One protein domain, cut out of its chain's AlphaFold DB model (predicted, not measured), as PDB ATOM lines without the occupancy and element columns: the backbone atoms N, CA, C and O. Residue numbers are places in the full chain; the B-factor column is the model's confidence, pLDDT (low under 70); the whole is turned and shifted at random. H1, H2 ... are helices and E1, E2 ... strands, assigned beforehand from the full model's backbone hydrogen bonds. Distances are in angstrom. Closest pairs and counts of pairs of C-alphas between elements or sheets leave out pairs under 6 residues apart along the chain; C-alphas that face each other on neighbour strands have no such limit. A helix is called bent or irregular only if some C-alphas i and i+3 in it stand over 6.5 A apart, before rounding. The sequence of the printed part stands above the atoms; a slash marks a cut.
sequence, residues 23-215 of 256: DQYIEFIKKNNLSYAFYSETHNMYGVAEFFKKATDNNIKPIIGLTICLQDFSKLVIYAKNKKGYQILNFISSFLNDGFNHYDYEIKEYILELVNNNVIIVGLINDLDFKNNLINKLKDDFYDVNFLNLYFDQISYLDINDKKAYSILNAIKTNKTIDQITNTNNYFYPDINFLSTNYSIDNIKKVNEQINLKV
ATOM      1  N   ASP A  23     -57.753 -20.450  23.882       98.38
ATOM      2  CA  ASP A  23     -59.133 -20.005  23.641       98.38
ATOM      3  C   ASP A  23     -59.350 -18.549  24.064       98.38
ATOM      4  O   ASP A  23     -59.804 -17.734  23.258       98.38
ATOM      5  N   GLN A  24     -58.945 -18.189  25.287       98.19
ATOM      6  CA  GLN A  24     -59.039 -16.809  25.775       98.19
ATOM      7  C   GLN A  24     -58.251 -15.838  24.894       98.19
ATOM      8  O   GLN A  24     -58.703 -14.718  24.646       98.19
ATOM      9  N   TYR A  25     -57.079 -16.250  24.409       98.50
ATOM     10  CA  TYR A  25     -56.267 -15.402  23.549       98.50
ATOM     11  C   TYR A  25     -56.923 -15.175  22.183       98.50
ATOM     12  O   TYR A  25     -57.005 -14.037  21.722       98.50
ATOM     13  N   ILE A  26     -57.461 -16.223  21.555       98.50
ATOM     14  CA  ILE A  26     -58.195 -16.106  20.289       98.50
ATOM     15  C   ILE A  26     -59.444 -15.229  20.453       98.50
ATOM     16  O   ILE A  26     -59.686 -14.343  19.628       98.50
ATOM     17  N   GLU A  27     -60.200 -15.403  21.539       98.25
ATOM     18  CA  GLU A  27     -61.339 -14.539  21.867       98.25
ATOM     19  C   GLU A  27     -60.920 -13.080  22.060       98.25
ATOM     20  O   GLU A  27     -61.579 -12.174  21.542       98.25
ATOM     21  N   PHE A  28     -59.806 -12.838  22.754       98.00
ATOM     22  CA  PHE A  28     -59.258 -11.501  22.959       98.00
ATOM     23  C   PHE A  28     -58.886 -10.824  21.634       98.00
ATOM     24  O   PHE A  28     -59.273  -9.677  21.398       98.00
ATOM     25  N   ILE A  29     -58.174 -11.528  20.751       98.12
ATOM     26  CA  ILE A  29     -57.778 -11.023  19.429       98.12
ATOM     27  C   ILE A  29     -59.024 -10.666  18.606       98.12
ATOM     28  O   ILE A  29     -59.123  -9.556  18.073       98.12
ATOM     29  N   LYS A  30     -60.021 -11.558  18.588       97.44
ATOM     30  CA  LYS A  30     -61.290 -11.369  17.872       97.44
ATOM     31  C   LYS A  30     -62.093 -10.186  18.413       97.44
ATOM     32  O   LYS A  30     -62.517  -9.329  17.642       97.44
ATOM     33  N   LYS A  31     -62.259 -10.094  19.738       97.25
ATOM     34  CA  LYS A  31     -62.981  -9.001  20.416       97.25
ATOM     35  C   LYS A  31     -62.372  -7.630  20.116       97.25
ATOM     36  O   LYS A  31     -63.092  -6.636  20.065       97.25
ATOM     37  N   ASN A  32     -61.058  -7.579  19.907       96.94
ATOM     38  CA  ASN A  32     -60.321  -6.350  19.625       96.94
ATOM     39  C   ASN A  32     -60.113  -6.070  18.125       96.94
ATOM     40  O   ASN A  32     -59.421  -5.109  17.788       96.94
ATOM     41  N   ASN A  33     -60.746  -6.846  17.234       96.31
ATOM     42  CA  ASN A  33     -60.663  -6.709  15.774       96.31
ATOM     43  C   ASN A  33     -59.222  -6.762  15.234       96.31
ATOM     44  O   ASN A  33     -58.862  -6.026  14.312       96.31
ATOM     45  N   LEU A  34     -58.386  -7.612  15.827       97.06
ATOM     46  CA  LEU A  34     -57.029  -7.882  15.360       97.06
ATOM     47  C   LEU A  34     -57.068  -9.024  14.330       97.06
ATOM     48  O   LEU A  34     -57.722 -10.040  14.547       97.06
ATOM     49  N   SER A  35     -56.384  -8.855  13.196       96.19
ATOM     50  CA  SER A  35     -56.420  -9.803  12.067       96.19
ATOM     51  C   SER A  35     -55.375 -10.919  12.148       96.19
ATOM     52  O   SER A  35     -55.471 -11.913  11.428       96.19
ATOM     53  N   TYR A  36     -54.375 -10.774  13.015       98.31
ATOM     54  CA  TYR A  36     -53.317 -11.755  13.234       98.31
ATOM     55  C   TYR A  36     -52.926 -11.814  14.707       98.31
ATOM     56  O   TYR A  36     -53.079 -10.839  15.449       98.31
ATOM     57  N   ALA A  37     -52.384 -12.953  15.121       98.38
ATOM     58  CA  ALA A  37     -51.951 -13.195  16.489       98.38
ATOM     59  C   ALA A  37     -50.564 -13.839  16.499       98.38
ATOM     60  O   ALA A  37     -50.313 -14.808  15.780       98.38
ATOM     61  N   PHE A  38     -49.671 -13.293  17.321       98.56
ATOM     62  CA  PHE A  38     -48.359 -13.885  17.561       98.56
ATOM     63  C   PHE A  38     -48.451 -14.987  18.600       98.56
ATOM     64  O   PHE A  38     -49.202 -14.873  19.568       98.56
ATOM     65  N   TYR A  39     -47.624 -16.000  18.404       98.06
ATOM     66  CA  TYR A  39     -47.433 -17.131  19.285       98.06
ATOM     67  C   TYR A  39     -45.945 -17.290  19.569       98.06
ATOM     68  O   TYR A  39     -45.159 -17.324  18.621       98.06
ATOM     69  N   SER A  40     -45.543 -17.378  20.839       95.62
ATOM     70  CA  SER A  40     -44.124 -17.492  21.188       95.62
ATOM     71  C   SER A  40     -43.876 -18.161  22.546       95.62
ATOM     72  O   SER A  40     -43.406 -17.523  23.489       95.62
ATOM     73  N   GLU A  41     -44.107 -19.471  22.635       95.56
ATOM     74  CA  GLU A  41     -43.713 -20.297  23.794       95.56
ATOM     75  C   GLU A  41     -42.213 -20.205  24.107       95.56
ATOM     76  O   GLU A  41     -41.388 -19.888  23.245       95.56
ATOM     77  N   THR A  42     -41.842 -20.470  25.358       97.00
ATOM     78  CA  THR A  42     -40.453 -20.446  25.831       97.00
ATOM     79  C   THR A  42     -39.804 -21.812  25.678       97.00
ATOM     80  O   THR A  42     -40.199 -22.772  26.335       97.00
ATOM     81  N   HIS A  43     -38.789 -21.891  24.815       96.44
ATOM     82  CA  HIS A  43     -37.965 -23.078  24.540       96.44
ATOM     83  C   HIS A  43     -38.702 -24.308  23.984       96.44
ATOM     84  O   HIS A  43     -38.049 -25.270  23.593       96.44
ATOM     85  N   ASN A  44     -40.028 -24.288  23.869       95.25
ATOM     86  CA  ASN A  44     -40.839 -25.393  23.368       95.25
ATOM     87  C   ASN A  44     -41.847 -24.934  22.293       95.25
ATOM     88  O   ASN A  44     -41.930 -23.747  21.990       95.25
ATOM     89  N   MET A  45     -42.538 -25.894  21.672       96.06
ATOM     90  CA  MET A  45     -43.480 -25.684  20.559       96.06
ATOM     91  C   MET A  45     -44.774 -26.506  20.752       96.06
ATOM     92  O   MET A  45     -45.349 -27.011  19.782       96.06
ATOM     93  N   TYR A  46     -45.191 -26.745  22.000       96.56
ATOM     94  CA  TYR A  46     -46.218 -27.737  22.335       96.56
ATOM     95  C   TYR A  46     -47.626 -27.332  21.881       96.56
ATOM     96  O   TYR A  46     -48.330 -28.149  21.281       96.56
ATOM     97  N   GLY A  47     -48.029 -26.083  22.105       96.94
ATOM     98  CA  GLY A  47     -49.369 -25.592  21.760       96.94
ATOM     99  C   GLY A  47     -49.557 -25.169  20.297       96.94
ATOM    100  O   GLY A  47     -50.655 -24.763  19.907       96.94
ATOM    101  N   VAL A  48     -48.521 -25.262  19.451       97.81
ATOM    102  CA  VAL A  48     -48.530 -24.668  18.101       97.81
ATOM    103  C   VAL A  48     -49.666 -25.208  17.242       97.81
ATOM    104  O   VAL A  48     -50.354 -24.434  16.580       97.81
ATOM    105  N   ALA A  49     -49.863 -26.528  17.223       96.31
ATOM    106  CA  ALA A  49     -50.876 -27.148  16.372       96.31
ATOM    107  C   ALA A  49     -52.295 -26.715  16.771       96.31
ATOM    108  O   ALA A  49     -53.126 -26.433  15.904       96.31
ATOM    109  N   GLU A  50     -52.558 -26.628  18.076       97.94
ATOM    110  CA  GLU A  50     -53.835 -26.167  18.611       97.94
ATOM    111  C   GLU A  50     -54.067 -24.688  18.292       97.94
ATOM    112  O   GLU A  50     -55.106 -24.341  17.723       97.94
ATOM    113  N   PHE A  51     -53.082 -23.832  18.578       98.50
ATOM    114  CA  PHE A  51     -53.158 -22.400  18.297       98.50
ATOM    115  C   PHE A  51     -53.371 -22.130  16.810       98.50
ATOM    116  O   PHE A  51     -54.271 -21.376  16.445       98.50
ATOM    117  N   PHE A  52     -52.585 -22.775  15.942       98.00
ATOM    118  CA  PHE A  52     -52.675 -22.583  14.498       98.00
ATOM    119  C   PHE A  52     -54.082 -22.908  13.991       98.00
ATOM    120  O   PHE A  52     -54.670 -22.127  13.238       98.00
ATOM    121  N   LYS A  53     -54.637 -24.042  14.437       97.38
ATOM    122  CA  LYS A  53     -55.988 -24.471  14.074       97.38
ATOM    123  C   LYS A  53     -57.042 -23.487  14.584       97.38
ATOM    124  O   LYS A  53     -57.811 -22.969  13.780       97.38
ATOM    125  N   LYS A  54     -57.041 -23.170  15.884       98.31
ATOM    126  CA  LYS A  54     -58.041 -22.283  16.505       98.31
ATOM    127  C   LYS A  54     -57.998 -20.855  15.950       98.31
ATOM    128  O   LYS A  54     -59.055 -20.249  15.761       98.31
ATOM    129  N   ALA A  55     -56.806 -20.333  15.652       98.25
ATOM    130  CA  ALA A  55     -56.635 -19.038  14.998       98.25
ATOM    131  C   ALA A  55     -57.229 -19.053  13.581       98.25
ATOM    132  O   ALA A  55     -58.073 -18.215  13.259       98.25
ATOM    133  N   THR A  56     -56.862 -20.055  12.774       96.69
ATOM    134  CA  THR A  56     -57.349 -20.191  11.392       96.69
ATOM    135  C   THR A  56     -58.872 -20.352  11.344       96.69
ATOM    136  O   THR A  56     -59.528 -19.645  10.581       96.69
ATOM    137  N   ASP A  57     -59.452 -21.184  12.218       97.31
ATOM    138  CA  ASP A  57     -60.906 -21.399  12.323       97.31
ATOM    139  C   ASP A  57     -61.671 -20.108  12.696       97.31
ATOM    140  O   ASP A  57     -62.860 -19.970  12.405       97.31
ATOM    141  N   ASN A  58     -60.993 -19.130  13.309       97.88
ATOM    142  CA  ASN A  58     -61.547 -17.819  13.658       97.88
ATOM    143  C   ASN A  58     -61.154 -16.696  12.683       97.88
ATOM    144  O   ASN A  58     -61.405 -15.528  12.984       97.88
ATOM    145  N   ASN A  59     -60.593 -17.024  11.513       97.25
ATOM    146  CA  ASN A  59     -60.083 -16.066  10.522       97.25
ATOM    147  C   ASN A  59     -59.005 -15.117  11.077       97.25
ATOM    148  O   ASN A  59     -58.887 -13.971  10.644       97.25
ATOM    149  N   ILE A  60     -58.221 -15.593  12.042       98.19
ATOM    150  CA  ILE A  60     -57.058 -14.900  12.589       98.19
ATOM    151  C   ILE A  60     -55.824 -15.557  11.990       98.19
ATOM    152  O   ILE A  60     -55.638 -16.765  12.110       98.19
ATOM    153  N   LYS A  61     -54.953 -14.765  11.368       98.31
ATOM    154  CA  LYS A  61     -53.697 -15.280  10.827       98.31
ATOM    155  C   LYS A  61     -52.725 -15.625  11.969       98.31
ATOM    156  O   LYS A  61     -52.330 -14.723  12.714       98.31
ATOM    157  N   PRO A  62     -52.313 -16.895  12.123       98.31
ATOM    158  CA  PRO A  62     -51.338 -17.275  13.136       98.31
ATOM    159  C   PRO A  62     -49.918 -16.888  12.704       98.31
ATOM    160  O   PRO A  62     -49.496 -17.174  11.583       98.31
ATOM    161  N   ILE A  63     -49.154 -16.277  13.610       98.62
ATOM    162  CA  ILE A  63     -47.722 -16.010  13.432       98.62
ATOM    163  C   ILE A  63     -46.951 -16.816  14.474       98.62
ATOM    164  O   ILE A  63     -46.966 -16.494  15.661       98.62
ATOM    165  N   ILE A  64     -46.291 -17.878  14.018       98.62
ATOM    166  CA  ILE A  64     -45.649 -18.866  14.887       98.62
ATOM    167  C   ILE A  64     -44.193 -18.498  15.150       98.62
ATOM    168  O   ILE A  64     -43.408 -18.335  14.210       98.62
ATOM    169  N   GLY A  65     -43.830 -18.417  16.426       98.19
ATOM    170  CA  GLY A  65     -42.468 -18.201  16.877       98.19
ATOM    171  C   GLY A  65     -42.093 -19.013  18.111       98.19
ATOM    172  O   GLY A  65     -42.924 -19.683  18.718       98.19
ATOM    173  N   LEU A  66     -40.809 -18.930  18.454       98.56
ATOM    174  CA  LEU A  66     -40.169 -19.600  19.583       98.56
ATOM    175  C   LEU A  66     -39.361 -18.571  20.375       98.56
ATOM    176  O   LEU A  66     -38.476 -17.919  19.815       98.56
ATOM    177  N   THR A  67     -39.657 -18.419  21.665       98.56
ATOM    178  CA  THR A  67     -38.866 -17.587  22.578       98.56
ATOM    179  C   THR A  67     -37.666 -18.372  23.093       98.56
ATOM    180  O   THR A  67     -37.814 -19.477  23.610       98.56
ATOM    181  N   ILE A  68     -36.491 -17.756  23.031       98.19
ATOM    182  CA  ILE A  68     -35.254 -18.240  23.637       98.19
ATOM    183  C   ILE A  68     -34.823 -17.230  24.696       98.19
ATOM    184  O   ILE A  68     -34.592 -16.061  24.384       98.19
ATOM    185  N   CYS A  69     -34.718 -17.690  25.937       96.69
ATOM    186  CA  CYS A  69     -34.093 -16.961  27.037       96.69
ATOM    187  C   CYS A  69     -32.725 -17.586  27.338       96.69
ATOM    188  O   CYS A  69     -32.633 -18.812  27.426       96.69
ATOM    189  N   LEU A  70     -31.700 -16.750  27.484       96.88
ATOM    190  CA  LEU A  70     -30.320 -17.136  27.789       96.88
ATOM    191  C   LEU A  70     -29.924 -16.672  29.200       96.88
ATOM    192  O   LEU A  70     -30.570 -15.795  29.783       96.88
ATOM    193  N   GLN A  71     -28.873 -17.267  29.764       94.81
ATOM    194  CA  GLN A  71     -28.375 -16.933  31.103       94.81
ATOM    195  C   GLN A  71     -27.736 -15.541  31.161       94.81
ATOM    196  O   GLN A  71     -27.800 -14.881  32.197       94.81
ATOM    197  N   ASP A  72     -27.187 -15.054  30.047       94.19
ATOM    198  CA  ASP A  72     -26.664 -13.689  29.899       94.19
ATOM    199  C   ASP A  72     -27.748 -12.590  29.825       94.19
ATOM    200  O   ASP A  72     -27.454 -11.444  29.472       94.19
ATOM    201  N   PHE A  73     -28.996 -12.929  30.159       94.56
ATOM    202  CA  PHE A  73     -30.194 -12.087  30.070       94.56
ATOM    203  C   PHE A  73     -30.599 -11.683  28.647       94.56
ATOM    204  O   PHE A  73     -31.499 -10.854  28.484       94.56
ATOM    205  N   SER A  74     -29.996 -12.268  27.609       97.31
ATOM    206  CA  SER A  74     -30.502 -12.111  26.250       97.31
ATOM    207  C   SER A  74     -31.826 -12.856  26.091       97.31
ATOM    208  O   SER A  74     -32.007 -13.988  26.553       97.31
ATOM    209  N   LYS A  75     -32.754 -12.228  25.374       97.94
ATOM    210  CA  LYS A  75     -34.039 -12.802  24.984       97.94
ATOM    211  C   LYS A  75     -34.263 -12.548  23.505       97.94
ATOM    212  O   LYS A  75     -34.157 -11.417  23.041       97.94
ATOM    213  N   LEU A  76     -34.646 -13.578  22.769       97.94
ATOM    214  CA  LEU A  76     -35.038 -13.447  21.372       97.94
ATOM    215  C   LEU A  76     -36.284 -14.271  21.073       97.94
ATOM    216  O   LEU A  76     -36.525 -15.296  21.701       97.94
ATOM    217  N   VAL A  77     -37.069 -13.818  20.103       98.75
ATOM    218  CA  VAL A  77     -38.174 -14.581  19.525       98.75
ATOM    219  C   VAL A  77     -37.869 -14.804  18.052       98.75
ATOM    220  O   VAL A  77     -37.642 -13.847  17.308       98.75
ATOM    221  N   ILE A  78     -37.852 -16.071  17.644       98.75
ATOM    222  CA  ILE A  78     -37.598 -16.496  16.266       98.75
ATOM    223  C   ILE A  78     -38.944 -16.848  15.635       98.75
ATOM    224  O   ILE A  78     -39.595 -17.787  16.078       98.75
ATOM    225  N   TYR A  79     -39.361 -16.115  14.606       98.75
ATOM    226  CA  TYR A  79     -40.613 -16.318  13.878       98.75
ATOM    227  C   TYR A  79     -40.394 -17.035  12.552       98.75
ATOM    228  O   TYR A  79     -39.507 -16.683  11.773       98.75
ATOM    229  N   ALA A  80     -41.246 -18.012  12.258       98.62
ATOM    230  CA  ALA A  80     -41.230 -18.737  10.997       98.62
ATOM    231  C   ALA A  80     -41.913 -17.927   9.889       98.62
ATOM    232  O   ALA A  80     -43.115 -17.682   9.955       98.62
ATOM    233  N   LYS A  81     -41.179 -17.576   8.824       98.31
ATOM    234  CA  LYS A  81     -41.777 -16.946   7.630       98.31
ATOM    235  C   LYS A  81     -42.553 -17.953   6.789       98.31
ATOM    236  O   LYS A  81     -43.494 -17.596   6.098       98.31
ATOM    237  N   ASN A  82     -42.114 -19.208   6.808       97.81
ATOM    238  CA  ASN A  82     -42.640 -20.278   5.973       97.81
ATOM    239  C   ASN A  82     -42.408 -21.651   6.629       97.81
ATOM    240  O   ASN A  82     -41.810 -21.749   7.703       97.81
ATOM    241  N   LYS A  83     -42.804 -22.733   5.947       95.94
ATOM    242  CA  LYS A  83     -42.634 -24.115   6.431       95.94
ATOM    243  C   LYS A  83     -41.180 -24.492   6.762       95.94
ATOM    244  O   LYS A  83     -40.957 -25.218   7.724       95.94
ATOM    245  N   LYS A  84     -40.186 -23.991   6.012       97.50
ATOM    246  CA  LYS A  84     -38.759 -24.222   6.321       97.50
ATOM    247  C   LYS A  84     -38.343 -23.472   7.586       97.50
ATOM    248  O   LYS A  84     -37.629 -24.022   8.415       97.50
ATOM    249  N   GLY A  85     -38.837 -22.247   7.764       98.44
ATOM    250  CA  GLY A  85     -38.677 -21.488   9.004       98.44
ATOM    251  C   GLY A  85     -39.276 -22.221  10.199       98.44
ATOM    252  O   GLY A  85     -38.632 -22.354  11.230       98.44
ATOM    253  N   TYR A  86     -40.470 -22.789  10.032       98.00
ATOM    254  CA  TYR A  86     -41.115 -23.592  11.066       98.00
ATOM    255  C   TYR A  86     -40.301 -24.846  11.420       98.00
ATOM    256  O   TYR A  86     -40.166 -25.186  12.593       98.00
ATOM    257  N   GLN A  87     -39.692 -25.516  10.437       97.56
ATOM    258  CA  GLN A  87     -38.767 -26.625  10.697       97.56
ATOM    259  C   GLN A  87     -37.548 -26.180  11.519       97.56
ATOM    260  O   GLN A  87     -37.166 -26.893  12.440       97.56
ATOM    261  N   ILE A  88     -36.991 -24.992  11.251       98.69
ATOM    262  CA  ILE A  88     -35.897 -24.418  12.056       98.69
ATOM    263  C   ILE A  88     -36.330 -24.247  13.518       98.69
ATOM    264  O   ILE A  88     -35.592 -24.659  14.409       98.69
ATOM    265  N   LEU A  89     -37.535 -23.721  13.774       98.62
ATOM    266  CA  LEU A  89     -38.056 -23.601  15.144       98.62
ATOM    267  C   LEU A  89     -38.136 -24.964  15.846       98.62
ATOM    268  O   LEU A  89     -37.722 -25.086  16.994       98.62
ATOM    269  N   ASN A  90     -38.611 -25.999  15.146       98.12
ATOM    270  CA  ASN A  90     -38.693 -27.353  15.700       98.12
ATOM    271  C   ASN A  90     -37.317 -27.954  16.000       98.12
ATOM    272  O   ASN A  90     -37.173 -28.626  17.018       98.12
ATOM    273  N   PHE A  91     -36.310 -27.718  15.153       98.62
ATOM    274  CA  PHE A  91     -34.944 -28.178  15.424       98.62
ATOM    275  C   PHE A  91     -34.370 -27.512  16.676       98.62
ATOM    276  O   PHE A  91     -33.870 -28.212  17.551       98.62
ATOM    277  N   ILE A  92     -34.519 -26.189  16.805       98.62
ATOM    278  CA  ILE A  92     -34.060 -25.440  17.985       98.62
ATOM    279  C   ILE A  92     -34.798 -25.907  19.245       98.62
ATOM    280  O   ILE A  92     -34.165 -26.198  20.254       98.62
ATOM    281  N   SER A  93     -36.124 -26.035  19.186       98.06
ATOM    282  CA  SER A  93     -36.915 -26.541  20.311       98.06
ATOM    283  C   SER A  93     -36.527 -27.973  20.694       98.06
ATOM    284  O   SER A  93     -36.407 -28.267  21.879       98.06
ATOM    285  N   SER A  94     -36.285 -28.852  19.718       98.12
ATOM    286  CA  SER A  94     -35.873 -30.236  19.984       98.12
ATOM    287  C   SER A  94     -34.499 -30.299  20.643       98.12
ATOM    288  O   SER A  94     -34.339 -31.046  21.596       98.12
ATOM    289  N   PHE A  95     -33.540 -29.495  20.172       98.31
ATOM    290  CA  PHE A  95     -32.214 -29.373  20.781       98.31
ATOM    291  C   PHE A  95     -32.311 -28.926  22.244       98.31
ATOM    292  O   PHE A  95     -31.773 -29.581  23.122       98.31
ATOM    293  N   LEU A  96     -33.100 -27.890  22.539       97.44
ATOM    294  CA  LEU A  96     -33.276 -27.397  23.910       97.44
ATOM    295  C   LEU A  96     -34.002 -28.371  24.853       97.44
ATOM    296  O   LEU A  96     -33.943 -28.190  26.065       97.44
ATOM    297  N   ASN A  97     -34.704 -29.373  24.315       96.00
ATOM    298  CA  ASN A  97     -35.475 -30.355  25.084       96.00
ATOM    299  C   ASN A  97     -34.998 -31.797  24.831       96.00
ATOM    300  O   ASN A  97     -35.773 -32.742  24.991       96.00
ATOM    301  N   ASP A  98     -33.738 -31.988  24.437       96.00
ATOM    302  CA  ASP A  98     -33.156 -33.306  24.152       96.00
ATOM    303  C   ASP A  98     -32.749 -34.095  25.416       96.00
ATOM    304  O   ASP A  98     -32.346 -35.256  25.327       96.00
ATOM    305  N   GLY A  99     -32.901 -33.485  26.596       95.25
ATOM    306  CA  GLY A  99     -32.567 -34.064  27.897       95.25
ATOM    307  C   GLY A  99     -31.176 -33.692  28.415       95.25
ATOM    308  O   GLY A  99     -30.823 -34.110  29.521       95.25
ATOM    309  N   PHE A 100     -30.402 -32.903  27.665       94.94
ATOM    310  CA  PHE A 100     -29.108 -32.374  28.088       94.94
ATOM    311  C   PHE A 100     -29.216 -30.905  28.518       94.94
ATOM    312  O   PHE A 100     -30.127 -30.177  28.130       94.94
ATOM    313  N   ASN A 101     -28.273 -30.472  29.357       93.00
ATOM    314  CA  ASN A 101     -28.108 -29.055  29.665       93.00
ATOM    315  C   ASN A 101     -27.225 -28.429  28.589       93.00
ATOM    316  O   ASN A 101     -26.114 -28.910  28.379       93.00
ATOM    317  N   HIS A 102     -27.695 -27.340  27.988       95.38
ATOM    318  CA  HIS A 102     -26.955 -26.585  26.979       95.38
ATOM    319  C   HIS A 102     -26.534 -25.236  27.548       95.38
ATOM    320  O   HIS A 102     -27.354 -24.504  28.111       95.38
ATOM    321  N   TYR A 103     -25.255 -24.903  27.418       96.94
ATOM    322  CA  TYR A 103     -24.737 -23.590  27.783       96.94
ATOM    323  C   TYR A 103     -25.107 -22.544  26.724       96.94
ATOM    324  O   TYR A 103     -25.294 -22.858  25.549       96.94
ATOM    325  N   ASP A 104     -25.140 -21.268  27.120       97.50
ATOM    326  CA  ASP A 104     -25.490 -20.164  26.217       97.50
ATOM    327  C   ASP A 104     -24.661 -20.154  24.922       97.50
ATOM    328  O   ASP A 104     -25.209 -19.857  23.864       97.50
ATOM    329  N   TYR A 105     -23.361 -20.474  24.979       97.38
ATOM    330  CA  TYR A 105     -22.515 -20.495  23.779       97.38
ATOM    331  C   TYR A 105     -22.947 -21.591  22.791       97.38
ATOM    332  O   TYR A 105     -23.023 -21.321  21.597       97.38
ATOM    333  N   GLU A 106     -23.327 -22.777  23.280       98.06
ATOM    334  CA  GLU A 106     -23.804 -23.898  22.455       98.06
ATOM    335  C   GLU A 106     -25.136 -23.544  21.795       98.06
ATOM    336  O   GLU A 106     -25.330 -23.752  20.598       98.06
ATOM    337  N   ILE A 107     -26.042 -22.927  22.561       98.38
ATOM    338  CA  ILE A 107     -27.339 -22.470  22.054       98.38
ATOM    339  C   ILE A 107     -27.138 -21.396  20.977       98.38
ATOM    340  O   ILE A 107     -27.769 -21.454  19.919       98.38
ATOM    341  N   LYS A 108     -26.256 -20.420  21.219       98.56
ATOM    342  CA  LYS A 108     -25.940 -19.351  20.262       98.56
ATOM    343  C   LYS A 108     -25.339 -19.911  18.975       98.56
ATOM    344  O   LYS A 108     -25.805 -19.539  17.899       98.56
ATOM    345  N   GLU A 109     -24.360 -20.808  19.071       98.44
ATOM    346  CA  GLU A 109     -23.751 -21.474  17.913       98.44
ATOM    347  C   GLU A 109     -24.798 -22.256  17.114       98.44
ATOM    348  O   GLU A 109     -24.942 -22.031  15.913       98.44
ATOM    349  N   TYR A 110     -25.619 -23.069  17.782       98.44
ATOM    350  CA  TYR A 110     -26.667 -23.854  17.127       98.44
ATOM    351  C   TYR A 110     -27.703 -22.975  16.403       98.44
ATOM    352  O   TYR A 110     -28.091 -23.243  15.260       98.44
ATOM    353  N   ILE A 111     -28.118 -21.866  17.029       98.56
ATOM    354  CA  ILE A 111     -28.983 -20.867  16.388       98.56
ATOM    355  C   ILE A 111     -28.272 -20.270  15.169       98.56
ATOM    356  O   ILE A 111     -28.861 -20.226  14.087       98.56
ATOM    357  N   LEU A 112     -27.015 -19.835  15.312       98.50
ATOM    358  CA  LEU A 112     -26.236 -19.255  14.219       98.50
ATOM    359  C   LEU A 112     -26.007 -20.225  13.068       98.50
ATOM    360  O   LEU A 112     -25.897 -19.751  11.943       98.50
ATOM    361  N   GLU A 113     -25.968 -21.536  13.284       98.38
ATOM    362  CA  GLU A 113     -25.869 -22.531  12.215       98.38
ATOM    363  C   GLU A 113     -27.181 -22.640  11.425       98.38
ATOM    364  O   GLU A 113     -27.180 -22.555  10.191       98.38
ATOM    365  N   LEU A 114     -28.314 -22.736  12.126       98.31
ATOM    366  CA  LEU A 114     -29.611 -23.034  11.517       98.31
ATOM    367  C   LEU A 114     -30.309 -21.826  10.883       98.31
ATOM    368  O   LEU A 114     -30.902 -21.955   9.805       98.31
ATOM    369  N   VAL A 115     -30.279 -20.660  11.536       98.31
ATOM    370  CA  VAL A 115     -31.105 -19.514  11.115       98.31
ATOM    371  C   VAL A 115     -30.683 -18.991   9.751       98.31
ATOM    372  O   VAL A 115     -29.511 -18.990   9.394       98.31
ATOM    373  N   ASN A 116     -31.643 -18.560   8.948       97.88
ATOM    374  CA  ASN A 116     -31.422 -18.031   7.604       97.88
ATOM    375  C   ASN A 116     -32.649 -17.202   7.190       97.88
ATOM    376  O   ASN A 116     -33.545 -16.962   7.996       97.88
ATOM    377  N   ASN A 117     -32.733 -16.808   5.921       96.94
ATOM    378  CA  ASN A 117     -33.819 -15.985   5.378       96.94
ATOM    379  C   ASN A 117     -35.238 -16.604   5.437       96.94
ATOM    380  O   ASN A 117     -36.186 -15.981   4.951       96.94
ATOM    381  N   ASN A 118     -35.407 -17.813   5.990       98.31
ATOM    382  CA  ASN A 118     -36.709 -18.426   6.269       98.31
ATOM    383  C   ASN A 118     -37.284 -18.052   7.649       98.31
ATOM    384  O   ASN A 118     -38.431 -18.402   7.935       98.31
ATOM    385  N   VAL A 119     -36.525 -17.351   8.494       98.69
ATOM    386  CA  VAL A 119     -36.982 -16.873   9.807       98.69
ATOM    387  C   VAL A 119     -36.797 -15.366   9.954       98.69
ATOM    388  O   VAL A 119     -36.043 -14.749   9.208       98.69
ATOM    389  N   ILE A 120     -37.499 -14.793  10.927       98.81
ATOM    390  CA  ILE A 120     -37.313 -13.426  11.424       98.81
ATOM    391  C   ILE A 120     -36.926 -13.519  12.894       98.81
ATOM    392  O   ILE A 120     -37.491 -14.340  13.612       98.81
ATOM    393  N   ILE A 121     -36.014 -12.672  13.362       98.75
ATOM    394  CA  ILE A 121     -35.666 -12.592  14.783       98.75
ATOM    395  C   ILE A 121     -35.970 -11.201  15.314       98.75
ATOM    396  O   ILE A 121     -35.533 -10.203  14.749       98.75
ATOM    397  N   VAL A 122     -36.682 -11.150  16.437       98.75
ATOM    398  CA  VAL A 122     -36.771  -9.958  17.285       98.75
ATOM    399  C   VAL A 122     -35.982 -10.249  18.553       98.75
ATOM    400  O   VAL A 122     -36.226 -11.274  19.189       98.75
ATOM    401  N   GLY A 123     -35.012  -9.405  18.905       98.06
ATOM    402  CA  GLY A 123     -34.058  -9.720  19.967       98.06
ATOM    403  C   GLY A 123     -33.701  -8.540  20.863       98.06
ATOM    404  O   GLY A 123     -33.378  -7.453  20.389       98.06
ATOM    405  N   LEU A 124     -33.708  -8.799  22.167       97.81
ATOM    406  CA  LEU A 124     -32.999  -8.050  23.194       97.81
ATOM    407  C   LEU A 124     -31.723  -8.842  23.512       97.81
ATOM    408  O   LEU A 124     -31.771  -9.805  24.272       97.81
ATOM    409  N   ILE A 125     -30.611  -8.503  22.858       97.62
ATOM    410  CA  ILE A 125     -29.378  -9.304  22.900       97.62
ATOM    411  C   ILE A 125     -28.253  -8.498  23.544       97.62
ATOM    412  O   ILE A 125     -27.911  -7.418  23.058       97.62
ATOM    413  N   ASN A 126     -27.672  -9.054  24.609       96.31
ATOM    414  CA  ASN A 126     -26.576  -8.434  25.355       96.31
ATOM    415  C   ASN A 126     -25.205  -8.776  24.759       96.31
ATOM    416  O   ASN A 126     -24.306  -7.938  24.750       96.31
ATOM    417  N   ASP A 127     -25.058  -9.986  24.220       96.88
ATOM    418  CA  ASP A 127     -23.860 -10.419  23.505       96.88
ATOM    419  C   ASP A 127     -23.766  -9.746  22.123       96.88
ATOM    420  O   ASP A 127     -24.514 -10.063  21.190       96.88
ATOM    421  N   LEU A 128     -22.837  -8.796  21.997       96.56
ATOM    422  CA  LEU A 128     -22.643  -8.019  20.774       96.56
ATOM    423  C   LEU A 128     -22.144  -8.865  19.599       96.56
ATOM    424  O   LEU A 128     -22.544  -8.598  18.465       96.56
ATOM    425  N   ASP A 129     -21.319  -9.884  19.839       97.81
ATOM    426  CA  ASP A 129     -20.790 -10.731  18.770       97.81
ATOM    427  C   ASP A 129     -21.898 -11.620  18.210       97.81
ATOM    428  O   ASP A 129     -22.101 -11.686  16.992       97.81
ATOM    429  N   PHE A 130     -22.696 -12.231  19.087       98.25
ATOM    430  CA  PHE A 130     -23.880 -12.986  18.680       98.25
ATOM    431  C   PHE A 130     -24.872 -12.102  17.911       98.25
ATOM    432  O   PHE A 130     -25.318 -12.466  16.819       98.25
ATOM    433  N   LYS A 131     -25.155 -10.898  18.422       98.31
ATOM    434  CA  LYS A 131     -26.020  -9.916  17.754       98.31
ATOM    435  C   LYS A 131     -25.503  -9.536  16.363       98.31
ATOM    436  O   LYS A 131     -26.273  -9.560  15.406       98.31
ATOM    437  N   ASN A 132     -24.216  -9.214  16.225       98.12
ATOM    438  CA  ASN A 132     -23.622  -8.834  14.940       98.12
ATOM    439  C   ASN A 132     -23.672  -9.986  13.927       98.12
ATOM    440  O   ASN A 132     -23.986  -9.765  12.756       98.12
ATOM    441  N   ASN A 133     -23.431 -11.221  14.373       98.31
ATOM    442  CA  ASN A 133     -23.566 -12.404  13.524       98.31
ATOM    443  C   ASN A 133     -25.009 -12.601  13.033       98.31
ATOM    444  O   ASN A 133     -25.222 -12.857  11.845       98.31
ATOM    445  N   LEU A 134     -26.005 -12.408  13.905       98.25
ATOM    446  CA  LEU A 134     -27.417 -12.454  13.517       98.25
ATOM    447  C   LEU A 134     -27.780 -11.354  12.514       98.25
ATOM    448  O   LEU A 134     -28.419 -11.651  11.503       98.25
ATOM    449  N   ILE A 135     -27.331 -10.116  12.745       97.62
ATOM    450  CA  ILE A 135     -27.535  -8.992  11.816       97.62
ATOM    451  C   ILE A 135     -26.942  -9.322  10.444       97.62
ATOM    452  O   ILE A 135     -27.613  -9.162   9.427       97.62
ATOM    453  N   ASN A 136     -25.716  -9.842  10.397       97.44
ATOM    454  CA  ASN A 136     -25.063 -10.197   9.137       97.44
ATOM    455  C   ASN A 136     -25.808 -11.313   8.389       97.44
ATOM    456  O   ASN A 136     -25.922 -11.266   7.159       97.44
ATOM    457  N   LYS A 137     -26.330 -12.310   9.117       97.56
ATOM    458  CA  LYS A 137     -27.001 -13.473   8.524       97.56
ATOM    459  C   LYS A 137     -28.433 -13.175   8.069       97.56
ATOM    460  O   LYS A 137     -28.856 -13.692   7.035       97.56
ATOM    461  N   LEU A 138     -29.170 -12.352   8.817       97.81
ATOM    462  CA  LEU A 138     -30.598 -12.087   8.593       97.81
ATOM    463  C   LEU A 138     -30.882 -10.741   7.924       97.81
ATOM    464  O   LEU A 138     -31.917 -10.598   7.277       97.81
ATOM    465  N   LYS A 139     -29.967  -9.770   8.025       95.25
ATOM    466  CA  LYS A 139     -30.118  -8.418   7.467       95.25
ATOM    467  C   LYS A 139     -31.441  -7.785   7.920       95.25
ATOM    468  O   LYS A 139     -31.644  -7.586   9.113       95.25
ATOM    469  N   ASP A 140     -32.360  -7.541   6.986       95.69
ATOM    470  CA  ASP A 140     -33.670  -6.917   7.221       95.69
ATOM    471  C   ASP A 140     -34.668  -7.814   7.979       95.69
ATOM    472  O   ASP A 140     -35.793  -7.392   8.260       95.69
ATOM    473  N   ASP A 141     -34.300  -9.067   8.266       98.19
ATOM    474  CA  ASP A 141     -35.083 -10.012   9.069       98.19
ATOM    475  C   ASP A 141     -34.611 -10.077  10.540       98.19
ATOM    476  O   ASP A 141     -35.060 -10.943  11.289       98.19
ATOM    477  N   PHE A 142     -33.739  -9.158  10.977       98.56
ATOM    478  CA  PHE A 142     -33.392  -8.963  12.387       98.56
ATOM    479  C   PHE A 142     -33.908  -7.614  12.910       98.56
ATOM    480  O   PHE A 142     -33.629  -6.560  12.338       98.56
ATOM    481  N   TYR A 143     -34.623  -7.643  14.034       98.56
ATOM    482  CA  TYR A 143     -35.184  -6.475  14.706       98.56
ATOM    483  C   TYR A 143     -34.617  -6.356  16.120       98.56
ATOM    484  O   TYR A 143     -34.901  -7.176  16.993       98.56
ATOM    485  N   ASP A 144     -33.834  -5.307  16.354       98.38
ATOM    486  CA  ASP A 144     -33.277  -5.026  17.673       98.38
ATOM    487  C   ASP A 144     -34.284  -4.284  18.558       98.38
ATOM    488  O   ASP A 144     -34.752  -3.195  18.215       98.38
ATOM    489  N   VAL A 145     -34.607  -4.875  19.708       98.25
ATOM    490  CA  VAL A 145     -35.625  -4.370  20.639       98.25
ATOM    491  C   VAL A 145     -35.252  -3.007  21.216       98.25
ATOM    492  O   VAL A 145     -36.107  -2.122  21.265       98.25
ATOM    493  N   ASN A 146     -33.990  -2.817  21.609       97.00
ATOM    494  CA  ASN A 146     -33.526  -1.576  22.233       97.00
ATOM    495  C   ASN A 146     -33.476  -0.434  21.220       97.00
ATOM    496  O   ASN A 146     -33.972   0.658  21.484       97.00
ATOM    497  N   PHE A 147     -32.915  -0.693  20.039       97.50
ATOM    498  CA  PHE A 147     -32.801   0.296  18.971       97.50
ATOM    499  C   PHE A 147     -34.172   0.772  18.477       97.50
ATOM    500  O   PHE A 147     -34.367   1.956  18.215       97.50
ATOM    501  N   LEU A 148     -35.134  -0.147  18.360       98.12
ATOM    502  CA  LEU A 148     -36.483   0.161  17.887       98.12
ATOM    503  C   LEU A 148     -37.436   0.586  19.015       98.12
ATOM    504  O   LEU A 148     -38.564   0.988  18.722       98.12
ATOM    505  N   ASN A 149     -36.996   0.539  20.275       98.19
ATOM    506  CA  ASN A 149     -37.805   0.796  21.466       98.19
ATOM    507  C   ASN A 149     -39.132   0.008  21.469       98.19
ATOM    508  O   ASN A 149     -40.225   0.584  21.520       98.19
ATOM    509  N   LEU A 150     -39.031  -1.318  21.328       98.31
ATOM    510  CA  LEU A 150     -40.177  -2.231  21.269       98.31
ATOM    511  C   LEU A 150     -40.567  -2.728  22.664       98.31
ATOM    512  O   LEU A 150     -39.709  -2.971  23.509       98.31
ATOM    513  N   TYR A 151     -41.861  -2.974  22.872       97.44
ATOM    514  CA  TYR A 151     -42.319  -3.740  24.030       97.44
ATOM    515  C   TYR A 151     -41.994  -5.223  23.838       97.44
ATOM    516  O   TYR A 151     -42.399  -5.823  22.840       97.44
ATOM    517  N   PHE A 152     -41.258  -5.805  24.785       97.00
ATOM    518  CA  PHE A 152     -40.736  -7.170  24.661       97.00
ATOM    519  C   PHE A 152     -40.778  -7.976  25.967       97.00
ATOM    520  O   PHE A 152     -40.192  -9.063  26.065       97.00
ATOM    521  N   ASP A 153     -41.499  -7.480  26.971       94.94
ATOM    522  CA  ASP A 153     -41.755  -8.221  28.205       94.94
ATOM    523  C   ASP A 153     -42.676  -9.409  27.931       94.94
ATOM    524  O   ASP A 153     -43.425  -9.425  26.956       94.94
ATOM    525  N   GLN A 154     -42.596 -10.450  28.758       94.94
ATOM    526  CA  GLN A 154     -43.551 -11.552  28.638       94.94
ATOM    527  C   GLN A 154     -44.964 -11.089  28.995       94.94
ATOM    528  O   GLN A 154     -45.144 -10.257  29.882       94.94
ATOM    529  N   ILE A 155     -45.955 -11.650  28.312       97.38
ATOM    530  CA  ILE A 155     -47.366 -11.403  28.594       97.38
ATOM    531  C   ILE A 155     -47.970 -12.731  29.026       97.38
ATOM    532  O   ILE A 155     -48.077 -13.653  28.220       97.38
ATOM    533  N   SER A 156     -48.338 -12.811  30.297       97.06
ATOM    534  CA  SER A 156     -48.732 -14.041  30.987       97.06
ATOM    535  C   SER A 156     -50.176 -14.008  31.481       97.06
ATOM    536  O   SER A 156     -50.661 -14.993  32.028       97.06
ATOM    537  N   TYR A 157     -50.877 -12.885  31.343       97.19
ATOM    538  CA  TYR A 157     -52.301 -12.757  31.657       97.19
ATOM    539  C   TYR A 157     -52.917 -11.592  30.869       97.19
ATOM    540  O   TYR A 157     -52.205 -10.694  30.426       97.19
ATOM    541  N   LEU A 158     -54.230 -11.615  30.629       96.69
ATOM    542  CA  LEU A 158     -54.879 -10.622  29.761       96.69
ATOM    543  C   LEU A 158     -55.278  -9.347  30.515       96.69
ATOM    544  O   LEU A 158     -55.112  -8.255  29.979       96.69
ATOM    545  N   ASP A 159     -55.773  -9.472  31.750       94.69
ATOM    546  CA  ASP A 159     -56.282  -8.351  32.548       94.69
ATOM    547  C   ASP A 159     -55.355  -8.053  33.734       94.69
ATOM    548  O   ASP A 159     -54.944  -8.952  34.460       94.69
ATOM    549  N   ILE A 160     -55.055  -6.778  33.993       93.44
ATOM    550  CA  ILE A 160     -54.237  -6.358  35.142       93.44
ATOM    551  C   ILE A 160     -54.737  -6.921  36.488       93.44
ATOM    552  O   ILE A 160     -53.932  -7.171  37.391       93.44
ATOM    553  N   ASN A 161     -56.043  -7.169  36.614       94.31
ATOM    554  CA  ASN A 161     -56.675  -7.739  37.802       94.31
ATOM    555  C   ASN A 161     -56.254  -9.196  38.078       94.31
ATOM    556  O   ASN A 161     -56.294  -9.634  39.232       94.31
ATOM    557  N   ASP A 162     -55.755  -9.921  37.073       94.62
ATOM    558  CA  ASP A 162     -55.274 -11.300  37.215       94.62
ATOM    559  C   ASP A 162     -53.888 -11.389  37.871       94.62
ATOM    560  O   ASP A 162     -53.408 -12.486  38.174       94.62
ATOM    561  N   LYS A 163     -53.252 -10.249  38.187       92.94
ATOM    562  CA  LYS A 163     -51.935 -10.205  38.840       92.94
ATOM    563  C   LYS A 163     -51.877 -11.073  40.101       92.94
ATOM    564  O   LYS A 163     -50.887 -11.766  40.317       92.94
ATOM    565  N   LYS A 164     -52.938 -11.085  40.919       92.44
ATOM    566  CA  LYS A 164     -52.984 -11.913  42.138       92.44
ATOM    567  C   LYS A 164     -52.978 -13.411  41.818       92.44
ATOM    568  O   LYS A 164     -52.252 -14.161  42.467       92.44
ATOM    569  N   ALA A 165     -53.760 -13.843  40.828       94.44
ATOM    570  CA  ALA A 165     -53.770 -15.234  40.379       94.44
ATOM    571  C   ALA A 165     -52.397 -15.634  39.817       94.44
ATOM    572  O   ALA A 165     -51.883 -16.708  40.124       94.44
ATOM    573  N   TYR A 166     -51.747 -14.726  39.090       93.94
ATOM    574  CA  TYR A 166     -50.413 -14.949  38.548       93.94
ATOM    575  C   TYR A 166     -49.339 -15.038  39.649       93.94
ATOM    576  O   TYR A 166     -48.439 -15.877  39.590       93.94
ATOM    577  N   SER A 167     -49.439 -14.236  40.714       92.50
ATOM    578  CA  SER A 167     -48.575 -14.377  41.897       92.50
ATOM    579  C   SER A 167     -48.736 -15.741  42.576       92.50
ATOM    580  O   SER A 167     -47.743 -16.311  43.023       92.50
ATOM    581  N   ILE A 168     -49.956 -16.293  42.617       94.00
ATOM    582  CA  ILE A 168     -50.212 -17.649  43.134       94.00
ATOM    583  C   ILE A 168     -49.563 -18.704  42.229       94.00
ATOM    584  O   ILE A 168     -48.916 -19.618  42.736       94.00
ATOM    585  N   LEU A 169     -49.667 -18.561  40.905       94.19
ATOM    586  CA  LEU A 169     -49.009 -19.466  39.957       94.19
ATOM    587  C   LEU A 169     -47.484 -19.499  40.170       94.19
ATOM    588  O   LEU A 169     -46.893 -20.572  40.263       94.19
ATOM    589  N   ASN A 170     -46.863 -18.331  40.358       91.94
ATOM    590  CA  ASN A 170     -45.434 -18.224  40.676       91.94
ATOM    591  C   ASN A 170     -45.067 -18.853  42.027       91.94
ATOM    592  O   ASN A 170     -43.997 -19.452  42.165       91.94
ATOM    593  N   ALA A 171     -45.939 -18.722  43.030       93.69
ATOM    594  CA  ALA A 171     -45.769 -19.372  44.327       93.69
ATOM    595  C   ALA A 171     -45.718 -20.900  44.172       93.69
ATOM    596  O   ALA A 171     -44.801 -21.539  44.688       93.69
ATOM    597  N   ILE A 172     -46.623 -21.463  43.361       94.88
ATOM    598  CA  ILE A 172     -46.630 -22.890  43.007       94.88
ATOM    599  C   ILE A 172     -45.342 -23.265  42.268       94.88
ATOM    600  O   ILE A 172     -44.656 -24.196  42.687       94.88
ATOM    601  N   LYS A 173     -44.966 -22.514  41.220       93.75
ATOM    602  CA  LYS A 173     -43.749 -22.767  40.427       93.75
ATOM    603  C   LYS A 173     -42.493 -22.836  41.295       93.75
ATOM    604  O   LYS A 173     -41.638 -23.694  41.099       93.75
ATOM    605  N   THR A 174     -42.363 -21.900  42.230       93.00
ATOM    606  CA  THR A 174     -41.152 -21.738  43.044       93.00
ATOM    607  C   THR A 174     -41.197 -22.499  44.365       93.00
ATOM    608  O   THR A 174     -40.233 -22.419  45.128       93.00
ATOM    609  N   ASN A 175     -42.279 -23.238  44.636       94.69
ATOM    610  CA  ASN A 175     -42.534 -23.909  45.911       94.69
ATOM    611  C   ASN A 175     -42.390 -22.955  47.117       94.69
ATOM    612  O   ASN A 175     -41.728 -23.260  48.111       94.69
ATOM    613  N   LYS A 176     -42.973 -21.758  46.995       93.75
ATOM    614  CA  LYS A 176     -42.960 -20.693  48.009       93.75
ATOM    615  C   LYS A 176     -44.381 -20.332  48.431       93.75
ATOM    616  O   LYS A 176     -45.351 -20.631  47.745       93.75
ATOM    617  N   THR A 177     -44.504 -19.650  49.564       92.94
ATOM    618  CA  THR A 177     -45.764 -19.008  49.974       92.94
ATOM    619  C   THR A 177     -45.963 -17.686  49.233       92.94
ATOM    620  O   THR A 177     -45.000 -17.085  48.755       92.94
ATOM    621  N   ILE A 178     -47.207 -17.205  49.150       90.25
ATOM    622  CA  ILE A 178     -47.523 -15.955  48.441       90.25
ATOM    623  C   ILE A 178     -46.778 -14.745  49.026       90.25
ATOM    624  O   ILE A 178     -46.327 -13.890  48.272       90.25
ATOM    625  N   ASP A 179     -46.564 -14.724  50.343       90.19
ATOM    626  CA  ASP A 179     -45.864 -13.642  51.047       90.19
ATOM    627  C   ASP A 179     -44.366 -13.581  50.700       90.19
ATOM    628  O   ASP A 179     -43.721 -12.548  50.858       90.19
ATOM    629  N   GLN A 180     -43.799 -14.683  50.200       89.62
ATOM    630  CA  GLN A 180     -42.407 -14.769  49.748       89.62
ATOM    631  C   GLN A 180     -42.237 -14.401  48.266       89.62
ATOM    632  O   GLN A 180     -41.105 -14.347  47.775       89.62
ATOM    633  N   ILE A 181     -43.333 -14.175  47.534       86.69
ATOM    634  CA  ILE A 181     -43.295 -13.757  46.134       86.69
ATOM    635  C   ILE A 181     -43.145 -12.240  46.066       86.69
ATOM    636  O   ILE A 181     -44.082 -11.481  46.286       86.69
ATOM    637  N   THR A 182     -41.955 -11.795  45.681       76.06
ATOM    638  CA  THR A 182     -41.610 -10.375  45.529       76.06
ATOM    639  C   THR A 182     -41.893  -9.844  44.120       76.06
ATOM    640  O   THR A 182     -41.264  -8.878  43.699       76.06
ATOM    641  N   ASN A 183     -42.771 -10.495  43.346       66.00
ATOM    642  CA  ASN A 183     -42.900 -10.215  41.915       66.00
ATOM    643  C   ASN A 183     -43.517  -8.820  41.682       66.00
ATOM    644  O   ASN A 183     -44.717  -8.610  41.873       66.00
ATOM    645  N   THR A 184     -42.683  -7.851  41.300       61.28
ATOM    646  CA  THR A 184     -43.087  -6.458  41.056       61.28
ATOM    647  C   THR A 184     -43.590  -6.238  39.634       61.28
ATOM    648  O   THR A 184     -44.432  -5.362  39.425       61.28
ATOM    649  N   ASN A 185     -43.126  -7.047  38.678       80.19
ATOM    650  CA  ASN A 185     -43.410  -6.865  37.260       80.19
ATOM    651  C   ASN A 185     -44.880  -7.146  36.923       80.19
ATOM    652  O   ASN A 185     -45.523  -8.029  37.494       80.19
ATOM    653  N   ASN A 186     -45.411  -6.363  35.987       88.62
ATOM    654  CA  ASN A 186     -46.767  -6.500  35.477       88.62
ATOM    655  C   ASN A 186     -46.702  -7.179  34.101       88.62
ATOM    656  O   ASN A 186     -46.331  -6.531  33.128       88.62
ATOM    657  N   TYR A 187     -47.087  -8.455  34.019       94.88
ATOM    658  CA  TYR A 187     -47.104  -9.243  32.774       94.88
ATOM    659  C   TYR A 187     -48.514  -9.363  32.174       94.88
ATOM    660  O   TYR A 187     -48.878 -10.391  31.605       94.88
ATOM    661  N   PHE A 188     -49.328  -8.321  32.349       96.62
ATOM    662  CA  PHE A 188     -50.638  -8.220  31.705       96.62
ATOM    663  C   PHE A 188     -50.481  -7.887  30.221       96.62
ATOM    664  O   PHE A 188     -49.408  -7.467  29.797       96.62
ATOM    665  N   TYR A 189     -51.553  -8.010  29.442       97.62
ATOM    666  CA  TYR A 189     -51.581  -7.552  28.059       97.62
ATOM    667  C   TYR A 189     -51.815  -6.031  28.014       97.62
ATOM    668  O   TYR A 189     -52.933  -5.583  28.287       97.62
ATOM    669  N   PRO A 190     -50.808  -5.203  27.682       96.75
ATOM    670  CA  PRO A 190     -50.962  -3.758  27.743       96.75
ATOM    671  C   PRO A 190     -51.781  -3.187  26.583       96.75
ATOM    672  O   PRO A 190     -51.720  -3.662  25.445       96.75
ATOM    673  N   ASP A 191     -52.503  -2.107  26.870       96.81
ATOM    674  CA  ASP A 191     -53.144  -1.272  25.859       96.81
ATOM    675  C   ASP A 191     -52.157  -0.239  25.279       96.81
ATOM    676  O   ASP A 191     -51.022  -0.072  25.736       96.81
ATOM    677  N   ILE A 192     -52.589   0.482  24.245       97.12
ATOM    678  CA  ILE A 192     -51.766   1.502  23.583       97.12
ATOM    679  C   ILE A 192     -51.381   2.633  24.543       97.12
ATOM    680  O   ILE A 192     -50.278   3.162  24.417       97.12
ATOM    681  N   ASN A 193     -52.237   2.992  25.506       95.94
ATOM    682  CA  ASN A 193     -51.940   4.066  26.456       95.94
ATOM    683  C   ASN A 193     -50.755   3.679  27.348       95.94
ATOM    684  O   ASN A 193     -49.788   4.438  27.450       95.94
ATOM    685  N   PHE A 194     -50.783   2.471  27.916       95.44
ATOM    686  CA  PHE A 194     -49.671   1.932  28.690       95.44
ATOM    687  C   PHE A 194     -48.393   1.867  27.849       95.44
ATOM    688  O   PHE A 194     -47.355   2.390  28.252       95.44
ATOM    689  N   LEU A 195     -48.480   1.288  26.647       96.44
ATOM    690  CA  LEU A 195     -47.330   1.138  25.756       96.44
ATOM    691  C   LEU A 195     -46.706   2.491  25.386       96.44
ATOM    692  O   LEU A 195     -45.487   2.633  25.430       96.44
ATOM    693  N   SER A 196     -47.529   3.499  25.088       96.19
ATOM    694  CA  SER A 196     -47.068   4.825  24.654       96.19
ATOM    695  C   SER A 196     -46.296   5.602  25.723       96.19
ATOM    696  O   SER A 196     -45.643   6.590  25.402       96.19
ATOM    697  N   THR A 197     -46.340   5.146  26.979       95.69
ATOM    698  CA  THR A 197     -45.599   5.772  28.079       95.69
ATOM    699  C   THR A 197     -44.091   5.567  27.928       95.69
ATOM    700  O   THR A 197     -43.326   6.485  28.208       95.69
ATOM    701  N   ASN A 198     -43.660   4.384  27.471       95.75
ATOM    702  CA  ASN A 198     -42.241   4.000  27.455       95.75
ATOM    703  C   ASN A 198     -41.749   3.458  26.102       95.75
ATOM    704  O   ASN A 198     -40.543   3.418  25.871       95.75
ATOM    705  N   TYR A 199     -42.650   3.067  25.198       97.50
ATOM    706  CA  TYR A 199     -42.310   2.355  23.964       97.50
ATOM    707  C   TYR A 199     -42.786   3.094  22.710       97.50
ATOM    708  O   TYR A 199     -43.751   3.862  22.726       97.50
ATOM    709  N   SER A 200     -42.122   2.831  21.582       97.94
ATOM    710  CA  SER A 200     -42.476   3.428  20.293       97.94
ATOM    711  C   SER A 200     -43.629   2.669  19.634       97.94
ATOM    712  O   SER A 200     -43.435   1.628  19.004       97.94
ATOM    713  N   ILE A 201     -44.844   3.214  19.742       97.81
ATOM    714  CA  ILE A 201     -46.051   2.642  19.122       97.81
ATOM    715  C   ILE A 201     -45.899   2.491  17.606       97.81
ATOM    716  O   ILE A 201     -46.323   1.479  17.043       97.81
ATOM    717  N   ASP A 202     -45.282   3.468  16.947       98.00
ATOM    718  CA  ASP A 202     -45.096   3.441  15.496       98.00
ATOM    719  C   ASP A 202     -44.119   2.340  15.078       98.00
ATOM    720  O   ASP A 202     -44.386   1.617  14.114       98.00
ATOM    721  N   ASN A 203     -43.038   2.137  15.838       98.31
ATOM    722  CA  ASN A 203     -42.107   1.041  15.574       98.31
ATOM    723  C   ASN A 203     -42.747  -0.320  15.859       98.31
ATOM    724  O   ASN A 203     -42.586  -1.222  15.042       98.31
ATOM    725  N   ILE A 204     -43.520  -0.465  16.944       98.31
ATOM    726  CA  ILE A 204     -44.261  -1.704  17.239       98.31
ATOM    727  C   ILE A 204     -45.196  -2.048  16.074       98.31
ATOM    728  O   ILE A 204     -45.113  -3.142  15.521       98.31
ATOM    729  N   LYS A 205     -46.039  -1.101  15.640       98.00
ATOM    730  CA  LYS A 205     -46.948  -1.306  14.499       98.00
ATOM    731  C   LYS A 205     -46.189  -1.671  13.228       98.00
ATOM    732  O   LYS A 205     -46.576  -2.611  12.539       98.00
ATOM    733  N   LYS A 206     -45.104  -0.951  12.929       98.31
ATOM    734  CA  LYS A 206     -44.283  -1.179  11.737       98.31
ATOM    735  C   LYS A 206     -43.648  -2.569  11.740       98.31
ATOM    736  O   LYS A 206     -43.729  -3.258  10.730       98.31
ATOM    737  N   VAL A 207     -43.027  -2.980  12.845       98.44
ATOM    738  CA  VAL A 207     -42.391  -4.302  12.970       98.44
ATOM    739  C   VAL A 207     -43.438  -5.403  12.865       98.44
ATOM    740  O   VAL A 207     -43.260  -6.331  12.080       98.44
ATOM    741  N   ASN A 208     -44.556  -5.271  13.580       98.25
ATOM    742  CA  ASN A 208     -45.623  -6.263  13.538       98.25
ATOM    743  C   ASN A 208     -46.181  -6.451  12.126       98.25
ATOM    744  O   ASN A 208     -46.345  -7.583  11.678       98.25
ATOM    745  N   GLU A 209     -46.421  -5.351  11.409       98.06
ATOM    746  CA  GLU A 209     -46.928  -5.406  10.040       98.06
ATOM    747  C   GLU A 209     -45.899  -6.000   9.074       98.06
ATOM    748  O   GLU A 209     -46.242  -6.819   8.227       98.06
ATOM    749  N   GLN A 210     -44.614  -5.668   9.232       98.25
ATOM    750  CA  GLN A 210     -43.557  -6.281   8.427       98.25
ATOM    751  C   GLN A 210     -43.448  -7.790   8.663       98.25
ATOM    752  O   GLN A 210     -43.285  -8.535   7.698       98.25
ATOM    753  N   ILE A 211     -43.558  -8.251   9.913       98.50
ATOM    754  CA  ILE A 211     -43.580  -9.687  10.215       98.50
ATOM    755  C   ILE A 211     -44.823 -10.323   9.594       98.50
ATOM    756  O   ILE A 211     -44.700 -11.309   8.871       98.50
ATOM    757  N   ASN A 212     -45.999  -9.729   9.805       98.25
ATOM    758  CA  ASN A 212     -47.254 -10.201   9.233       98.25
ATOM    759  C   ASN A 212     -47.160 -10.370   7.705       98.25
ATOM    760  O   ASN A 212     -47.518 -11.425   7.189       98.25
ATOM    761  N   LEU A 213     -46.627  -9.386   6.979       98.06
ATOM    762  CA  LEU A 213     -46.487  -9.444   5.518       98.06
ATOM    763  C   LEU A 213     -45.481 -10.500   5.036       98.06
ATOM    764  O   LEU A 213     -45.644 -11.047   3.949       98.06
ATOM    765  N   LYS A 214     -44.437 -10.782   5.822       98.12
ATOM    766  CA  LYS A 214     -43.377 -11.743   5.472       98.12
ATOM    767  C   LYS A 214     -43.731 -13.197   5.808       98.12
ATOM    768  O   LYS A 214     -43.042 -14.097   5.329       98.12
ATOM    769  N   VAL A 215     -44.730 -13.421   6.660       97.75
ATOM    770  CA  VAL A 215     -45.169 -14.757   7.083       97.75
ATOM    771  C   VAL A 215     -46.254 -15.260   6.143       97.75
ATOM    772  O   VAL A 215     -47.320 -14.654   6.044       97.75
TER     773      VAL A 215
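What this domain is: This is residues 23 to 215 of the 256 residues of the protein "Error-prone DNA polymerase" of Mycoplasma feriruminatoris (UniProt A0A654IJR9). A twisted sheet of five strands forms the core, with H2, H3 and H5 packed round one side, H1 at the E1 edge and H9 packed against the other side. H7 lies well away from the sheet, and long links join it to H6 and to H8. The printed part has 193 residues with nine named helices and five named strands, in the order H1 E1 H2 E2 E3 H3 H4 E4 H5 E5 H6 H7 H8 H9; the class is mixed, helices and strands. The mixed sheet runs E1 E2 E3 E4 E5. The whole is compact, with a radius of gyration of the C-alphas of 17.1 A and spans of 43 by 38 by 34 A.

Where its parts are: The strands are E1, residues 36 to 42, 20.0 A long; E2, 61 to 69, 25.5 A; E3, 75 to 80; E4, 119 to 124; and E5, 142 to 144. The helices are H1, 23 to 31; H2, 48 to 57; H3, 83 to 96, 20.1 A; H4, 104 to 114; H5, 128 to 141; H6, 145 to 148; H7, 160 to 174, 21.7 A; H8, 192 to 198; and H9, 201 to 214, 20.0 A. C-alpha 23 is at (-59.133, -20.005, 23.641) and C-alpha 214 at (-43.377, -11.743, 5.472). H5 and H7 are irregular: C-alphas 137 and 140 are 9.4 A apart, and C-alphas 161 and 164 are 7.1 A apart.

How they stand to each other: E1 and E2 are parallel, with N 39 and O 63 at 2.9 A. The hairpin E2 and E3 is antiparallel, with N 68 and O 76 at 2.8 A; E3 and E4 are antiparallel, with N 77 and O 122 at 2.8 A. E4 and E5 are parallel, with N 143 and O 121 at 2.8 A. E1, H2, E2 and E4, H5, E5 are strand-helix-strand units, parallel neighbour strands with a helix between, each with a right-handed crossover. There are three layers, helices on both faces of the sheet: H1, H2 and H3 on one, H9 on the other. H3 lies over E2 and E3 at a height over the sheet of 8.9 A, on the same face as H5. H9 is over none of the strands; its Asn 212 and Ile 63 of E2 have C-alphas 7.2 A apart, the closest of the two. H3 and H4, a helical hairpin, touch at Ile 88 and Leu 114, C-alphas 6.5 A apart. H4 and H6 only graze the sheet; H7 and H8 are not on it. Every O i to N i+4 pair is within hydrogen-bond range in H1, H2, H3, H4 and H9, against 8 of 10 in H5, 9 of 11 in H7 and 1 of 3 in H8, which has 4 of 4 O i to N i+3 pairs; H6 is too short for such a pair.

The domain as a whole: The two farthest C-alphas, those of Asn 117 and Asp 179, are 47.3 A apart. The printed part has no cut. The links H6 to H7, 11 residues, and H7 to H8, 17 residues, are long. The mean pLDDT of the printed part is 96.4; residues 183 to 184 are under 70.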